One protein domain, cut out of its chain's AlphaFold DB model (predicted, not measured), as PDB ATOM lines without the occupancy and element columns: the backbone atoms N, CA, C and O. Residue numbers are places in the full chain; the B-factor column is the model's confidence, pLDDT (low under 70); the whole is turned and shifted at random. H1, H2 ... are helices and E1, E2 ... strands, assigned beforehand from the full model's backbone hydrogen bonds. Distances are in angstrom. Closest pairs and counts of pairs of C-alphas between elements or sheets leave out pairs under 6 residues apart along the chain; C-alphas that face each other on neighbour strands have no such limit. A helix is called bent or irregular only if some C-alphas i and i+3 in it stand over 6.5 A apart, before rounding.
ATOM      1  N   PRO A   2     516.408 476.941 317.896       54.69
ATOM      2  CA  PRO A   2     514.968 476.786 318.052       54.69
ATOM      3  C   PRO A   2     514.548 475.572 317.216       54.69
ATOM      4  O   PRO A   2     514.840 475.527 316.024       54.69
ATOM      5  N   GLY A   3     513.991 474.547 317.862       67.88
ATOM      6  CA  GLY A   3     513.464 473.369 317.170       67.88
ATOM      7  C   GLY A   3     512.212 473.722 316.370       67.88
ATOM      8  O   GLY A   3     511.553 474.715 316.680       67.88
ATOM      9  N   GLU A   4     511.902 472.924 315.348       76.38
ATOM     10  CA  GLU A   4     510.640 473.034 314.608       76.38
ATOM     11  C   GLU A   4     509.441 472.993 315.570       76.38
ATOM     12  O   GLU A   4     509.470 472.293 316.588       76.38
ATOM     13  N   GLU A   5     508.397 473.768 315.264       81.31
ATOM     14  CA  GLU A   5     507.162 473.777 316.047       81.31
ATOM     15  C   GLU A   5     506.523 472.382 316.035       81.31
ATOM     16  O   GLU A   5     506.323 471.776 314.984       81.31
ATOM     17  N   VAL A   6     506.210 471.863 317.223       89.44
ATOM     18  CA  VAL A   6     505.611 470.536 317.405       89.44
ATOM     19  C   VAL A   6     504.353 470.621 318.251       89.44
ATOM     20  O   VAL A   6     504.241 471.434 319.171       89.44
ATOM     21  N   TRP A   7     503.415 469.719 317.987       91.69
ATOM     22  CA  TRP A   7     502.229 469.552 318.813       91.69
ATOM     23  C   TRP A   7     502.552 468.748 320.066       91.69
ATOM     24  O   TRP A   7     503.109 467.654 319.976       91.69
ATOM     25  N   VAL A   8     502.102 469.237 321.224       91.38
ATOM     26  CA  VAL A   8     502.007 468.451 322.461       91.38
ATOM     27  C   VAL A   8     500.534 468.213 322.765       91.38
ATOM     28  O   VAL A   8     499.778 469.151 323.014       91.38
ATOM     29  N   VAL A   9     500.114 466.950 322.742       90.81
ATOM     30  CA  VAL A   9     498.722 466.549 322.966       90.81
ATOM     31  C   VAL A   9     498.607 465.842 324.308       90.81
ATOM     32  O   VAL A   9     499.225 464.799 324.515       90.81
ATOM     33  N   GLY A  10     497.800 466.401 325.208       91.88
ATOM     34  CA  GLY A  10     497.435 465.774 326.476       91.88
ATOM     35  C   GLY A  10     496.113 465.015 326.365       91.88
ATOM     36  O   GLY A  10     495.089 465.598 326.020       91.88
ATOM     37  N   GLU A  11     496.121 463.728 326.689       90.00
ATOM     38  CA  GLU A  11     494.925 462.907 326.861       90.00
ATOM     39  C   GLU A  11     494.636 462.730 328.355       90.00
ATOM     40  O   GLU A  11     495.496 462.280 329.115       90.00
ATOM     41  N   HIS A  12     493.410 463.056 328.770       91.00
ATOM     42  CA  HIS A  12     492.914 462.768 330.113       91.00
ATOM     43  C   HIS A  12     492.052 461.506 330.071       91.00
ATOM     44  O   HIS A  12     490.969 461.503 329.483       91.00
ATOM     45  N   CYS A  13     492.546 460.423 330.664       84.25
ATOM     46  CA  CYS A  13     491.838 459.155 330.710       84.25
ATOM     47  C   CYS A  13     490.800 459.157 331.843       84.25
ATOM     48  O   CYS A  13     491.002 459.758 332.896       84.25
ATOM     49  N   SER A  14     489.700 458.421 331.665       84.31
ATOM     50  CA  SER A  14     488.670 458.240 332.703       84.31
ATOM     51  C   SER A  14     489.190 457.538 333.964       84.31
ATOM     52  O   SER A  14     488.591 457.659 335.026       84.31
ATOM     53  N   THR A  15     490.325 456.844 333.861       88.88
ATOM     54  CA  THR A  15     491.060 456.228 334.974       88.88
ATOM     55  C   THR A  15     491.797 457.242 335.858       88.88
ATOM     56  O   THR A  15     492.386 456.850 336.859       88.88
ATOM     57  N   GLY A  16     491.805 458.530 335.491       88.31
ATOM     58  CA  GLY A  16     492.582 459.582 336.155       88.31
ATOM     59  C   GLY A  16     494.028 459.700 335.656       88.31
ATOM     60  O   GLY A  16     494.749 460.610 336.065       88.31
ATOM     61  N   GLU A  17     494.458 458.816 334.751       91.81
ATOM     62  CA  GLU A  17     495.777 458.873 334.117       91.81
ATOM     63  C   GLU A  17     495.847 460.010 333.078       91.81
ATOM     64  O   GLU A  17     494.887 460.273 332.348       91.81
ATOM     65  N   ARG A  18     497.004 460.676 332.982       92.50
ATOM     66  CA  ARG A  18     497.301 461.675 331.944       92.50
ATOM     67  C   ARG A  18     498.400 461.159 331.030       92.50
ATOM     68  O   ARG A  18     499.479 460.821 331.506       92.50
ATOM     69  N   LYS A  19     498.138 461.143 329.723       90.56
ATOM     70  CA  LYS A  19     499.116 460.746 328.700       90.56
ATOM     71  C   LYS A  19     499.467 461.940 327.837       90.56
ATOM     72  O   LYS A  19     498.585 462.709 327.469       90.56
ATOM     73  N   TYR A  20     500.742 462.078 327.508       91.75
ATOM     74  CA  TYR A  20     501.232 463.144 326.646       91.75
ATOM     75  C   TYR A  20     501.862 462.540 325.398       91.75
ATOM     76  O   TYR A  20     502.623 461.577 325.483       91.75
ATOM     77  N   TYR A  21     501.534 463.110 324.245       89.88
ATOM     78  CA  TYR A  21     502.032 462.688 322.942       89.88
ATOM     79  C   TYR A  21     502.640 463.883 322.217       89.88
ATOM     80  O   TYR A  21     502.147 465.003 322.350       89.88
ATOM     81  N   VAL A  22     503.682 463.632 321.429       91.62
ATOM     82  CA  VAL A  22     504.313 464.638 320.570       91.62
ATOM     83  C   VAL A  22     504.029 464.286 319.115       91.62
ATOM     84  O   VAL A  22     504.118 463.117 318.738       91.62
ATOM     85  N   SER A  23     503.670 465.278 318.300       88.69
ATOM     86  CA  SER A  23     503.433 465.090 316.869       88.69
ATOM     87  C   SER A  23     504.073 466.199 316.039       88.69
ATOM     88  O   SER A  23     503.996 467.372 316.388       88.69
ATOM     89  N   ASN A  24     504.664 465.801 314.913       90.94
ATOM     90  CA  ASN A  24     505.213 466.669 313.872       90.94
ATOM     91  C   ASN A  24     504.199 466.955 312.745       90.94
ATOM     92  O   ASN A  24     504.587 467.244 311.615       90.94
ATOM     93  N   LEU A  25     502.899 466.797 313.016       89.31
ATOM     94  CA  LEU A  25     501.847 467.197 312.082       89.31
ATOM     95  C   LEU A  25     501.891 468.722 311.841       89.31
ATOM     96  O   LEU A  25     502.283 469.452 312.751       89.31
ATOM     97  N   PRO A  26     501.454 469.211 310.662       89.50
ATOM     98  CA  PRO A  26     501.427 470.643 310.359       89.50
ATOM     99  C   PRO A  26     500.663 471.463 311.406       89.50
ATOM    100  O   PRO A  26     499.757 470.948 312.070       89.50
ATOM    101  N   ALA A  27     500.984 472.751 311.530       87.44
ATOM    102  CA  ALA A  27     500.327 473.663 312.470       87.44
ATOM    103  C   ALA A  27     498.824 473.854 312.172       87.44
ATOM    104  O   ALA A  27     498.049 474.236 313.042       87.44
ATOM    105  N   GLU A  28     498.379 473.536 310.958       90.56
ATOM    106  CA  GLU A  28     496.976 473.579 310.543       90.56
ATOM    107  C   GLU A  28     496.208 472.296 310.910       90.56
ATOM    108  O   GLU A  28     495.002 472.194 310.661       90.56
ATOM    109  N   ALA A  29     496.882 471.286 311.478       90.62
ATOM    110  CA  ALA A  29     496.255 470.023 311.837       90.62
ATOM    111  C   ALA A  29     495.180 470.219 312.911       90.62
ATOM    112  O   ALA A  29     495.406 470.750 313.997       90.62
ATOM    113  N   SER A  30     493.983 469.718 312.627       92.25
ATOM    114  CA  SER A  30     492.885 469.738 313.588       92.25
ATOM    115  C   SER A  30     493.133 468.772 314.752       92.25
ATOM    116  O   SER A  30     493.733 467.705 314.596       92.25
ATOM    117  N   ILE A  31     492.535 469.069 315.911       89.88
ATOM    118  CA  ILE A  31     492.547 468.176 317.086       89.88
ATOM    119  C   ILE A  31     492.041 466.768 316.731       89.88
ATOM    120  O   ILE A  31     492.545 465.776 317.252       89.88
ATOM    121  N   LYS A  32     491.077 466.651 315.805       90.88
ATOM    122  CA  LYS A  32     490.573 465.350 315.340       90.88
ATOM    123  C   LYS A  32     491.636 464.541 314.600       90.88
ATOM    124  O   LYS A  32     491.692 463.330 314.789       90.88
ATOM    125  N   GLN A  33     492.468 465.181 313.779       91.25
ATOM    126  CA  GLN A  33     493.572 464.509 313.086       91.25
ATOM    127  C   GLN A  33     494.646 464.062 314.077       91.25
ATOM    128  O   GLN A  33     495.082 462.915 314.011       91.25
ATOM    129  N   LEU A  34     494.994 464.922 315.039       91.06
ATOM    130  CA  LEU A  34     495.932 464.596 316.116       91.06
ATOM    131  C   LEU A  34     495.441 463.396 316.941       91.06
ATOM    132  O   LEU A  34     496.151 462.403 317.091       91.06
ATOM    133  N   ALA A  35     494.191 463.440 317.411       89.44
ATOM    134  CA  ALA A  35     493.577 462.344 318.154       89.44
ATOM    135  C   ALA A  35     493.484 461.060 317.313       89.44
ATOM    136  O   ALA A  35     493.785 459.976 317.809       89.44
ATOM    137  N   GLY A  36     493.111 461.175 316.035       89.75
ATOM    138  CA  GLY A  36     493.055 460.052 315.103       89.75
ATOM    139  C   GLY A  36     494.413 459.375 314.923       89.75
ATOM    140  O   GLY A  36     494.498 458.156 315.040       89.75
ATOM    141  N   ALA A  37     495.478 460.151 314.720       88.25
ATOM    142  CA  ALA A  37     496.839 459.635 314.591       88.25
ATOM    143  C   ALA A  37     497.315 458.938 315.877       88.25
ATOM    144  O   ALA A  37     497.828 457.820 315.825       88.25
ATOM    145  N   ILE A  38     497.073 459.549 317.042       88.69
ATOM    146  CA  ILE A  38     497.417 458.962 318.345       88.69
ATOM    147  C   ILE A  38     496.689 457.628 318.550       88.69
ATOM    148  O   ILE A  38     497.298 456.638 318.958       88.69
ATOM    149  N   LYS A  39     495.388 457.572 318.240       85.69
ATOM    150  CA  LYS A  39     494.589 456.349 318.401       85.69
ATOM    151  C   LYS A  39     494.890 455.289 317.343       85.69
ATOM    152  O   LYS A  39     494.789 454.103 317.654       85.69
ATOM    153  N   ALA A  40     495.331 455.672 316.145       86.50
ATOM    154  CA  ALA A  40     495.735 454.731 315.102       86.50
ATOM    155  C   ALA A  40     496.891 453.820 315.545       86.50
ATOM    156  O   ALA A  40     496.930 452.656 315.149       86.50
ATOM    157  N   ARG A  41     497.771 454.297 316.440       82.31
ATOM    158  CA  ARG A  41     498.846 453.489 317.038       82.31
ATOM    159  C   ARG A  41     498.320 452.192 317.654       82.31
ATOM    160  O   ARG A  41     498.876 451.125 317.418       82.31
ATOM    161  N   TRP A  42     497.222 452.282 318.403       84.06
ATOM    162  CA  TRP A  42     496.613 451.121 319.049       84.06
ATOM    163  C   TRP A  42     495.993 450.154 318.033       84.06
ATOM    164  O   TRP A  42     496.096 448.942 318.191       84.06
ATOM    165  N   ILE A  43     495.422 450.672 316.941       84.69
ATOM    166  CA  ILE A  43     494.884 449.841 315.852       84.69
ATOM    167  C   ILE A  43     496.003 448.995 315.228       84.69
ATOM    168  O   ILE A  43     495.801 447.815 314.948       84.69
ATOM    169  N   CYS A  44     497.202 449.562 315.054       86.00
ATOM    170  CA  CYS A  44     498.361 448.815 314.571       86.00
ATOM    171  C   CYS A  44     498.798 447.715 315.549       86.00
ATOM    172  O   CYS A  44     499.119 446.613 315.109       86.00
ATOM    173  N   GLU A  45     498.815 447.984 316.854       89.81
ATOM    174  CA  GLU A  45     499.142 446.974 317.873       89.81
ATOM    175  C   GLU A  45     498.130 445.829 317.860       89.81
ATOM    176  O   GLU A  45     498.514 444.660 317.799       89.81
ATOM    177  N   GLN A  46     496.840 446.164 317.821       89.25
ATOM    178  CA  GLN A  46     495.766 445.184 317.742       89.25
ATOM    179  C   GLN A  46     495.864 444.344 316.459       89.25
ATOM    180  O   GLN A  46     495.736 443.124 316.513       89.25
ATOM    181  N   ALA A  47     496.141 444.964 315.308       89.44
ATOM    182  CA  ALA A  47     496.327 444.253 314.044       89.44
ATOM    183  C   ALA A  47     497.497 443.257 314.110       89.44
ATOM    184  O   ALA A  47     497.350 442.113 313.680       89.44
ATOM    185  N   HIS A  48     498.632 443.656 314.694       90.00
ATOM    186  CA  HIS A  48     499.771 442.758 314.905       90.00
ATOM    187  C   HIS A  48     499.444 441.611 315.863       90.00
ATOM    188  O   HIS A  48     499.899 440.491 315.636       90.00
ATOM    189  N   GLN A  49     498.678 441.873 316.923       92.88
ATOM    190  CA  GLN A  49     498.243 440.832 317.850       92.88
ATOM    191  C   GLN A  49     497.364 439.799 317.135       92.88
ATOM    192  O   GLN A  49     497.666 438.615 317.198       92.88
ATOM    193  N   GLN A  50     496.360 440.239 316.368       91.94
ATOM    194  CA  GLN A  50     495.488 439.338 315.600       91.94
ATOM    195  C   GLN A  50     496.256 438.537 314.548       91.94
ATOM    196  O   GLN A  50     496.019 437.345 314.372       91.94
ATOM    197  N   LEU A  51     497.200 439.176 313.854       92.81
ATOM    198  CA  LEU A  51     498.045 438.489 312.880       92.81
ATOM    199  C   LEU A  51     498.842 437.343 313.517       92.81
ATOM    200  O   LEU A  51     498.940 436.278 312.914       92.81
ATOM    201  N   LYS A  52     499.384 437.540 314.721       90.88
ATOM    202  CA  LYS A  52     500.127 436.500 315.446       90.88
ATOM    203  C   LYS A  52     499.186 435.461 316.055       90.88
ATOM    204  O   LYS A  52     499.151 434.329 315.596       90.88
TER     205      LYS A  52
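This is residues 2 to 52 of the 138 residues of the protein "FOG: Transposase" of Labrenzia aggregata (UniProt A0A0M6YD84). A hairpin of two strands, E1 and E2, and one long helix, H1, make a loose L, meeting where the first residues of H1, 31 to 38, come near the hairpin. The rest of H1, residues 39 to 52, sticks out free as a straight arm. The printed part has 51 residues, with two named strands and one named helix in the order E1, E2, H1; the two-stranded sheet is antiparallel and the class is mixed, helices and strands. The whole is loose, with a radius of gyration of the C-alphas of 13.4 A, and elongated, spanning 43 by 27 by 21 A.

Start at Pro 2, the first printed residue, and go along to Trp 7, whose C-alpha is at (502.229, 469.552, 318.813). Here E1 begins; it covers residues 7 to 12 and measures 16.1 A from first to last C-alpha. After residues 13 to 17, look for E2 at residues 18 to 23, 16.6 A long. Residues 24 to 30 then lead to H1, residues 31 to 52. Find C-alpha 31 at (492.547, 468.176, 317.086); from there the helix runs 32.6 A to C-alpha 52 at (500.127, 436.500, 315.446). H1 is not bent.

Begin with the hairpin of E1 and E2, antiparallel neighbours whose directions differ by 158 degrees. The C-alphas of residues 10 and 20 face each other at 4.6 A. On the backbone, look at N 9 and O 21, 2.8 A apart, and N 19 and O 11, 2.9 A apart; both pairs are within hydrogen-bond range. Next go to H1: its closest C-alphas to E1 are those of Leu 34 and Val 9, 7.6 A apart. Its closest to E2 are those of Ile 38 and Tyr 21, 7.5 A apart. The centre of H1 is 16.2 A from that of E1 and 14.5 A from that of E2. Along H1, 15 of 18 O i to N i+4 pairs are within hydrogen-bond range.

The two C-alphas farthest apart are those of Pro 2 and Lys 52, at 43.0 A. Without residues 39 to 52, which stand free and belong to H1, the body has 37 residues and spans 34 by 22 by 11 A. The printed part has no cut. The link from E1 to E2 is tight, with 5 residues, and that from E2 to H1 is short, with 7. The mean pLDDT of the printed part is 87.9; look for low confidence, under 70, at residues 2 to 3.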